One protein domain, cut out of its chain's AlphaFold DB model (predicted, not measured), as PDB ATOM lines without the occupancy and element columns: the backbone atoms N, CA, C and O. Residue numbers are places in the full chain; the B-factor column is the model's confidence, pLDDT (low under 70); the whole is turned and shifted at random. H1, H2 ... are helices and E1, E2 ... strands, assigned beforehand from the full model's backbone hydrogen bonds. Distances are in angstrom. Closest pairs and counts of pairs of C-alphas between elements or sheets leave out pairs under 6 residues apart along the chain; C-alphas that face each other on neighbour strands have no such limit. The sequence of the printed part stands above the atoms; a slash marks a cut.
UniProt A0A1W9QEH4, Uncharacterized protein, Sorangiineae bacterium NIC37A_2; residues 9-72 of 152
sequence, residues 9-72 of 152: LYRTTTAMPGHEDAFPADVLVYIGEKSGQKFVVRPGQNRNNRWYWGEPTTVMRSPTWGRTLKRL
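This is residues 9 to 72 of the 152 residues of an uncharacterized protein of Sorangiineae bacterium NIC37A_2 (UniProt A0A1W9QEH4). A small twisted and curled sheet of four antiparallel strands, in the order E3, E2, E1, E6, forms the body, with the hairpin E4 and E5 at one end of the longest axis and the short helix H1 at the other. A wide loop, residues 12 to 27, joins E1 to E2. The 64 printed residues hold E1, E2, E3, E4, E5, H1 and E6 along the chain, mostly strand, with under half of the residues in named elements. The whole is compact, with a radius of gyration of the C-alphas of 11.4 A, and spans 34 by 28 by 21 A.

Find C-alpha 9 at (-13.013, 5.026, 41.095), where E1, residues 9 to 11, begins and runs 7.2 A. E2, residues 28 to 34, runs 19.5 A to C-alpha 34 at (2.725, 7.209, 41.993). Next come E3, residues 37 to 41, 13.2 A; E4, residues 43 to 47, 11.2 A; and E5, residues 50 to 53, 9.6 A. H1, residues 63 to 66, covers 4.8 A, and E6, residues 70 to 72, runs 6.4 A to (-17.702, 5.341, 38.778).

E1, E2 and E3 form a meander, each strand the antiparallel neighbour of the one before. Look at N 10 and O 29, 2.9 A, between E1 and E2, and at N 32 and O 39, 3.0 A, between E2 and E3. E6 pairs with E1 through N 11 and O 70, 2.8 A. E3 runs on into E4 at 64 degrees; E4 and E5 form a hairpin, with N 52 and O 45 2.8 A apart. H1 is not on the four-stranded sheet; it is too short for an O i to N i+4 pair, and its one O i to N i+3 pair is within range.

The C-alphas of Asn 48 and Thr 64, the two farthest apart, are 34.1 A apart. The printed part has no cut, its one long link joins E1 to E2, and no printed residue is under pLDDT 70.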
ATOM      1  N   LEU A   9     -12.285   6.188  40.597       97.69
ATOM      2  CA  LEU A   9     -13.013   5.026  41.095       97.69
ATOM      3  C   LEU A   9     -13.546   4.185  39.947       97.69
ATOM      4  O   LEU A   9     -14.082   4.709  38.968       97.69
ATOM      5  N   TYR A  10     -13.429   2.873  40.103       98.12
ATOM      6  CA  TYR A  10     -13.899   1.907  39.126       98.12
ATOM      7  C   TYR A  10     -14.534   0.699  39.813       98.12
ATOM      8  O   TYR A  10     -14.150   0.327  40.922       98.12
ATOM      9  N   ARG A  11     -15.477   0.057  39.123       98.25
ATOM     10  CA  ARG A  11     -15.940  -1.299  39.422       98.25
ATOM     11  C   ARG A  11     -15.274  -2.265  38.446       98.25
ATOM     12  O   ARG A  11     -15.264  -2.018  37.235       98.25
ATOM     13  N   THR A  12     -14.704  -3.347  38.958       98.19
ATOM     14  CA  THR A  12     -14.188  -4.425  38.112       98.19
ATOM     15  C   THR A  12     -15.350  -5.167  37.459       98.19
ATOM     16  O   THR A  12     -16.372  -5.416  38.089       98.19
ATOM     17  N   THR A  13     -15.209  -5.517  36.183       97.69
ATOM     18  CA  THR A  13     -16.196  -6.334  35.444       97.69
ATOM     19  C   THR A  13     -15.669  -7.740  35.168       97.69
ATOM     20  O   THR A  13     -16.427  -8.665  34.902       97.69
ATOM     21  N   THR A  14     -14.349  -7.907  35.251       97.62
ATOM     22  CA  THR A  14     -13.629  -9.174  35.136       97.62
ATOM     23  C   THR A  14     -12.506  -9.196  36.168       97.62
ATOM     24  O   THR A  14     -12.029  -8.138  36.594       97.62
ATOM     25  N   ALA A  15     -12.072 -10.391  36.571       97.69
ATOM     26  CA  ALA A  15     -10.943 -10.527  37.481       97.69
ATOM     27  C   ALA A  15      -9.636 -10.032  36.833       97.69
ATOM     28  O   ALA A  15      -9.446 -10.171  35.622       97.69
ATOM     29  N   MET A  16      -8.735  -9.445  37.626       96.56
ATOM     30  CA  MET A  16      -7.429  -8.997  37.136       96.56
ATOM     31  C   MET A  16      -6.509 -10.199  36.883       96.56
ATOM     32  O   MET A  16      -6.224 -10.928  37.832       96.56
ATOM     33  N   PRO A  17      -5.968 -10.372  35.661       94.94
ATOM     34  CA  PRO A  17      -5.060 -11.475  35.369       94.94
ATOM     35  C   PRO A  17      -3.823 -11.480  36.279       94.94
ATOM     36  O   PRO A  17      -3.103 -10.480  36.352       94.94
ATOM     37  N   GLY A  18      -3.572 -12.607  36.945       94.81
ATOM     38  CA  GLY A  18      -2.467 -12.808  37.888       94.81
ATOM     39  C   GLY A  18      -2.680 -12.205  39.282       94.81
ATOM     40  O   GLY A  18      -1.780 -12.286  40.118       94.81
ATOM     41  N   HIS A  19      -3.833 -11.584  39.532       95.69
ATOM     42  CA  HIS A  19      -4.227 -11.017  40.824       95.69
ATOM     43  C   HIS A  19      -5.722 -11.251  41.107       95.69
ATOM     44  O   HIS A  19      -6.390 -10.408  41.709       95.69
ATOM     45  N   GLU A  20      -6.257 -12.385  40.661       96.06
ATOM     46  CA  GLU A  20      -7.687 -12.695  40.663       96.06
ATOM     47  C   GLU A  20      -8.282 -12.715  42.077       96.06
ATOM     48  O   GLU A  20      -9.390 -12.225  42.279       96.06
ATOM     49  N   ASP A  21      -7.521 -13.198  43.065       94.62
ATOM     50  CA  ASP A  21      -7.941 -13.225  44.471       94.62
ATOM     51  C   ASP A  21      -8.081 -11.814  45.065       94.62
ATOM     52  O   ASP A  21      -8.965 -11.547  45.880       94.62
ATOM     53  N   ALA A  22      -7.208 -10.887  44.656       93.56
ATOM     54  CA  ALA A  22      -7.199  -9.515  45.160       93.56
ATOM     55  C   ALA A  22      -8.215  -8.622  44.432       93.56
ATOM     56  O   ALA A  22      -8.824  -7.732  45.037       93.56
ATOM     57  N   PHE A  23      -8.406  -8.863  43.133       96.44
ATOM     58  CA  PHE A  23      -9.283  -8.088  42.261       96.44
ATOM     59  C   PHE A  23     -10.173  -9.027  41.435       96.44
ATOM     60  O   PHE A  23      -9.956  -9.166  40.229       96.44
ATOM     61  N   PRO A  24     -11.180  -9.670  42.057       97.44
ATOM     62  CA  PRO A  24     -12.183 -10.440  41.326       97.44
ATOM     63  C   PRO A  24     -13.088  -9.514  40.489       97.44
ATOM     64  O   PRO A  24     -12.871  -8.304  40.417       97.44
ATOM     65  N   ALA A  25     -14.109 -10.059  39.827       97.69
ATOM     66  CA  ALA A  25     -15.174  -9.240  39.243       97.69
ATOM     67  C   ALA A  25     -16.061  -8.614  40.340       97.69
ATOM     68  O   ALA A  25     -16.078  -9.092  41.476       97.69
ATOM     69  N   ASP A  26     -16.787  -7.553  39.989       97.25
ATOM     70  CA  ASP A  26     -17.784  -6.881  40.830       97.25
ATOM     71  C   ASP A  26     -17.239  -6.330  42.149       97.25
ATOM     72  O   ASP A  26     -17.867  -6.407  43.208       97.25
ATOM     73  N   VAL A  27     -16.046  -5.736  42.085       97.50
ATOM     74  CA  VAL A  27     -15.428  -5.086  43.233       97.50
ATOM     75  C   VAL A  27     -15.002  -3.649  42.962       97.50
ATOM     76  O   VAL A  27     -14.560  -3.293  41.871       97.50
ATOM     77  N   LEU A  28     -15.117  -2.806  43.991       97.94
ATOM     78  CA  LEU A  28     -14.655  -1.422  43.960       97.94
ATOM     79  C   LEU A  28     -13.125  -1.355  43.963       97.94
ATOM     80  O   LEU A  28     -12.476  -1.969  44.809       97.94
ATOM     81  N   VAL A  29     -12.540  -0.553  43.084       97.69
ATOM     82  CA  VAL A  29     -11.105  -0.267  43.084       97.69
ATOM     83  C   VAL A  29     -10.851   1.213  42.842       97.69
ATOM     84  O   VAL A  29     -11.634   1.898  42.183       97.69
ATOM     85  N   TYR A  30      -9.726   1.699  43.355       97.69
ATOM     86  CA  TYR A  30      -9.175   2.992  42.975       97.69
ATOM     87  C   TYR A  30      -7.972   2.782  42.063       97.69
ATOM     88  O   TYR A  30      -7.078   1.994  42.385       97.69
ATOM     89  N   ILE A  31      -7.950   3.504  40.943       97.44
ATOM     90  CA  ILE A  31      -6.759   3.650  40.111       97.44
ATOM     91  C   ILE A  31      -6.099   4.973  40.460       97.44
ATOM     92  O   ILE A  31      -6.717   6.035  40.386       97.44
ATOM     93  N   GLY A  32      -4.823   4.894  40.817       95.75
ATOM     94  CA  GLY A  32      -3.986   6.048  41.100       95.75
ATOM     95  C   GLY A  32      -2.673   5.996  40.342       95.75
ATOM     96  O   GLY A  32      -2.377   5.053  39.606       95.75
ATOM     97  N   GLU A  33      -1.859   7.024  40.548       94.50
ATOM     98  CA  GLU A  33      -0.527   7.120  39.974       94.50
ATOM     99  C   GLU A  33       0.470   7.557  41.041       94.50
ATOM    100  O   GLU A  33       0.210   8.494  41.798       94.50
ATOM    101  N   LYS A  34       1.615   6.878  41.099       91.50
ATOM    102  CA  LYS A  34       2.725   7.209  41.993       91.50
ATOM    103  C   LYS A  34       4.015   7.165  41.187       91.50
ATOM    104  O   LYS A  34       4.327   6.146  40.580       91.50
ATOM    105  N   SER A  35       4.738   8.283  41.144       90.44
ATOM    106  CA  SER A  35       5.999   8.418  40.395       90.44
ATOM    107  C   SER A  35       5.908   7.956  38.926       90.44
ATOM    108  O   SER A  35       6.798   7.266  38.437       90.44
ATOM    109  N   GLY A  36       4.817   8.297  38.228       88.44
ATOM    110  CA  GLY A  36       4.606   7.935  36.818       88.44
ATOM    111  C   GLY A  36       4.125   6.499  36.576       88.44
ATOM    112  O   GLY A  36       3.972   6.090  35.425       88.44
ATOM    113  N   GLN A  37       3.885   5.713  37.631       91.88
ATOM    114  CA  GLN A  37       3.394   4.342  37.536       91.88
ATOM    115  C   GLN A  37       1.957   4.246  38.051       91.88
ATOM    116  O   GLN A  37       1.661   4.643  39.182       91.88
ATOM    117  N   LYS A  38       1.061   3.692  37.225       95.31
ATOM    118  CA  LYS A  38      -0.314   3.399  37.639       95.31
ATOM    119  C   LYS A  38      -0.348   2.247  38.633       95.31
ATOM    120  O   LYS A  38       0.363   1.249  38.477       95.31
ATOM    121  N   PHE A  39      -1.235   2.361  39.607       96.19
ATOM    122  CA  PHE A  39      -1.538   1.300  40.553       96.19
ATOM    123  C   PHE A  39      -3.046   1.134  40.717       96.19
ATOM    124  O   PHE A  39      -3.815   2.063  40.476       96.19
ATOM    125  N   VAL A  40      -3.441  -0.054  41.157       97.06
ATOM    126  CA  VAL A  40      -4.802  -0.402  41.552       97.06
ATOM    127  C   VAL A  40      -4.810  -0.846  43.010       97.06
ATOM    128  O   VAL A  40      -3.867  -1.487  43.485       97.06
ATOM    129  N   VAL A  41      -5.860  -0.478  43.739       97.19
ATOM    130  CA  VAL A  41      -6.002  -0.819  45.155       97.19
ATOM    131  C   VAL A  41      -7.461  -0.988  45.561       97.19
ATOM    132  O   VAL A  41      -8.355  -0.335  45.016       97.19
ATOM    133  N   ARG A  42      -7.700  -1.897  46.511       95.06
ATOM    134  CA  ARG A  42      -9.012  -2.132  47.121       95.06
ATOM    135  C   ARG A  42      -9.258  -1.141  48.267       95.06
ATOM    136  O   ARG A  42      -8.306  -0.576  48.808       95.06
ATOM    137  N   PRO A  43     -10.520  -0.913  48.653       94.25
ATOM    138  CA  PRO A  43     -10.829  -0.045  49.777       94.25
ATOM    139  C   PRO A  43     -10.216  -0.581  51.076       94.25
ATOM    140  O   PRO A  43     -10.262  -1.785  51.323       94.25
ATOM    141  N   GLY A  44      -9.639   0.306  51.894       93.19
ATOM    142  CA  GLY A  44      -9.010  -0.058  53.167       93.19
ATOM    143  C   GLY A  44      -9.939   0.172  54.357       93.19
ATOM    144  O   GLY A  44     -10.416  -0.771  54.978       93.19
ATOM    145  N   GLN A  45     -10.198   1.440  54.679       92.62
ATOM    146  CA  GLN A  45     -11.067   1.834  55.795       92.62
ATOM    147  C   GLN A  45     -12.178   2.753  55.304       92.62
ATOM    148  O   GLN A  45     -11.939   3.589  54.438       92.62
ATOM    149  N   ASN A  46     -13.380   2.635  55.869       91.50
ATOM    150  CA  ASN A  46     -14.452   3.595  55.622       91.50
ATOM    151  C   ASN A  46     -14.605   4.519  56.832       91.50
ATOM    152  O   ASN A  46     -14.720   4.042  57.961       91.50
ATOM    153  N   ARG A  47     -14.613   5.834  56.605       92.06
ATOM    154  CA  ARG A  47     -14.917   6.824  57.643       92.06
ATOM    155  C   ARG A  47     -15.767   7.932  57.045       92.06
ATOM    156  O   ARG A  47     -15.412   8.493  56.012       92.06
ATOM    157  N   ASN A  48     -16.858   8.270  57.730       91.44
ATOM    158  CA  ASN A  48     -17.820   9.284  57.293       91.44
ATOM    159  C   ASN A  48     -18.300   9.032  55.852       91.44
ATOM    160  O   ASN A  48     -18.272   9.939  55.019       91.44
ATOM    161  N   ASN A  49     -18.692   7.786  55.562       92.62
ATOM    162  CA  ASN A  49     -19.235   7.351  54.273       92.62
ATOM    163  C   ASN A  49     -18.273   7.541  53.086       92.62
ATOM    164  O   ASN A  49     -18.712   7.798  51.965       92.62
ATOM    165  N   ARG A  50     -16.960   7.470  53.335       92.69
ATOM    166  CA  ARG A  50     -15.910   7.588  52.316       92.69
ATOM    167  C   ARG A  50     -14.826   6.558  52.529       92.69
ATOM    168  O   ARG A  50     -14.427   6.292  53.667       92.69
ATOM    169  N   TRP A  51     -14.315   6.035  51.425       94.94
ATOM    170  CA  TRP A  51     -13.199   5.110  51.443       94.94
ATOM    171  C   TRP A  51     -11.864   5.834  51.566       94.94
ATOM    172  O   TRP A  51     -11.533   6.766  50.833       94.94
ATOM    173  N   TYR A  52     -11.058   5.326  52.488       93.00
ATOM    174  CA  TYR A  52      -9.647   5.609  52.625       93.00
ATOM    175  C   TYR A  52      -8.877   4.437  52.022       93.00
ATOM    176  O   TYR A  52      -9.056   3.273  52.403       93.00
ATOM    177  N   TRP A  53      -8.036   4.764  51.047       91.81
ATOM    178  CA  TRP A  53      -7.283   3.811  50.240       91.81
ATOM    179  C   TRP A  53      -5.950   3.527  50.921       91.81
ATOM    180  O   TRP A  53      -5.182   4.449  51.198       91.81
ATOM    181  N   GLY A  54      -5.726   2.258  51.258       81.50
ATOM    182  CA  GLY A  54      -4.550   1.813  52.001       81.50
ATOM    183  C   GLY A  54      -3.454   1.230  51.113       81.50
ATOM    184  O   GLY A  54      -3.484   1.343  49.894       81.50
ATOM    185  N   GLU A  55      -2.498   0.571  51.755       83.81
ATOM    186  CA  GLU A  55      -1.492  -0.294  51.129       83.81
ATOM    187  C   GLU A  55      -1.805  -1.762  51.508       83.81
ATOM    188  O   GLU A  55      -2.465  -1.988  52.528       83.81
ATOM    189  N   PRO A  56      -1.336  -2.769  50.742       88.25
ATOM    190  CA  PRO A  56      -0.478  -2.649  49.565       88.25
ATOM    191  C   PRO A  56      -1.243  -2.297  48.282       88.25
ATOM    192  O   PRO A  56      -2.329  -2.805  48.006       88.25
ATOM    193  N   THR A  57      -0.626  -1.453  47.462       94.81
ATOM    194  CA  THR A  57      -1.041  -1.180  46.081       94.81
ATOM    195  C   THR A  57      -0.473  -2.224  45.112       94.81
ATOM    196  O   THR A  57       0.621  -2.754  45.308       94.81
ATOM    197  N   THR A  58      -1.204  -2.532  44.036       95.75
ATOM    198  CA  THR A  58      -0.730  -3.422  42.961       95.75
ATOM    199  C   THR A  58      -0.419  -2.612  41.714       95.75
ATOM    200  O   THR A  58      -1.245  -1.830  41.250       95.75
ATOM    201  N   VAL A  59       0.773  -2.795  41.144       94.62
ATOM    202  CA  VAL A  59       1.164  -2.102  39.909       94.62
ATOM    203  C   VAL A  59       0.262  -2.535  38.759       94.62
ATOM    204  O   VAL A  59       0.177  -3.714  38.419       94.62
ATOM    205  N   MET A  60      -0.355  -1.564  38.094       92.12
ATOM    206  CA  MET A  60      -1.235  -1.823  36.969       92.12
ATOM    207  C   MET A  60      -0.435  -1.829  35.664       92.12
ATOM    208  O   MET A  60       0.045  -0.794  35.205       92.12
ATOM    209  N   ARG A  61      -0.297  -3.012  35.053       88.69
ATOM    210  CA  ARG A  61       0.456  -3.205  33.796       88.69
ATOM    211  C   ARG A  61      -0.394  -3.655  32.612       88.69
ATOM    212  O   ARG A  61       0.146  -3.776  31.520       88.69
ATOM    213  N   SER A  62      -1.685  -3.919  32.819       90.38
ATOM    214  CA  SER A  62      -2.583  -4.489  31.807       90.38
ATOM    215  C   SER A  62      -3.573  -3.444  31.269       90.38
ATOM    216  O   SER A  62      -4.588  -3.176  31.918       90.38
ATOM    217  N   PRO A  63      -3.325  -2.859  30.079       91.25
ATOM    218  CA  PRO A  63      -4.296  -2.001  29.398       91.25
ATOM    219  C   PRO A  63      -5.589  -2.728  29.043       91.25
ATOM    220  O   PRO A  63      -6.663  -2.141  29.100       91.25
ATOM    221  N   THR A  64      -5.499  -4.009  28.673       94.25
ATOM    222  CA  THR A  64      -6.664  -4.798  28.256       94.25
ATOM    223  C   THR A  64      -7.642  -4.976  29.405       94.25
ATOM    224  O   THR A  64      -8.827  -4.729  29.212       94.25
ATOM    225  N   TRP A  65      -7.156  -5.302  30.608       95.81
ATOM    226  CA  TRP A  65      -8.000  -5.352  31.801       95.81
ATOM    227  C   TRP A  65      -8.524  -3.965  32.183       95.81
ATOM    228  O   TRP A  65      -9.713  -3.815  32.450       95.81
ATOM    229  N   GLY A  66      -7.678  -2.929  32.110       95.88
ATOM    230  CA  GLY A  66      -8.083  -1.548  32.383       95.88
ATOM    231  C   GLY A  66      -9.273  -1.072  31.545       95.88
ATOM    232  O   GLY A  66     -10.148  -0.389  32.065       95.88
ATOM    233  N   ARG A  67      -9.357  -1.494  30.278       95.38
ATOM    234  CA  ARG A  67     -10.486  -1.181  29.384       95.38
ATOM    235  C   ARG A  67     -11.794  -1.872  29.757       95.38
ATOM    236  O   ARG A  67     -12.843  -1.442  29.294       95.38
ATOM    237  N   THR A  68     -11.749  -2.935  30.557       96.56
ATOM    238  CA  THR A  68     -12.966  -3.623  31.016       96.56
ATOM    239  C   THR A  68     -13.633  -2.904  32.185       96.56
ATOM    240  O   THR A  68     -14.805  -3.141  32.464       96.56
ATOM    241  N   LEU A  69     -12.904  -2.033  32.883       97.56
ATOM    242  CA  LEU A  69     -13.373  -1.406  34.110       97.56
ATOM    243  C   LEU A  69     -14.537  -0.447  33.852       97.56
ATOM    244  O   LEU A  69     -14.487   0.388  32.949       97.56
ATOM    245  N   LYS A  70     -15.556  -0.507  34.713       97.38
ATOM    246  CA  LYS A  70     -16.643   0.474  34.713       97.38
ATOM    247  C   LYS A  70     -16.235   1.662  35.576       97.38
ATOM    248  O   LYS A  70     -16.068   1.513  36.785       97.38
ATOM    249  N   ARG A  71     -16.075   2.841  34.973       97.56
ATOM    250  CA  ARG A  71     -15.793   4.082  35.711       97.56
ATOM    251  C   ARG A  71     -16.983   4.453  36.593       97.56
ATOM    252  O   ARG A  71     -18.126   4.360  36.154       97.56
ATOM    253  N   LEU A  72     -16.702   4.893  37.814       98.06
ATOM    254  CA  LEU A  72     -17.702   5.341  38.778       98.06
ATOM    255  C   LEU A  72     -17.538   6.844  39.061       98.06
ATOM    256  O   LEU A  72     -16.410   7.352  39.023       98.06
TER     257      LEU A  72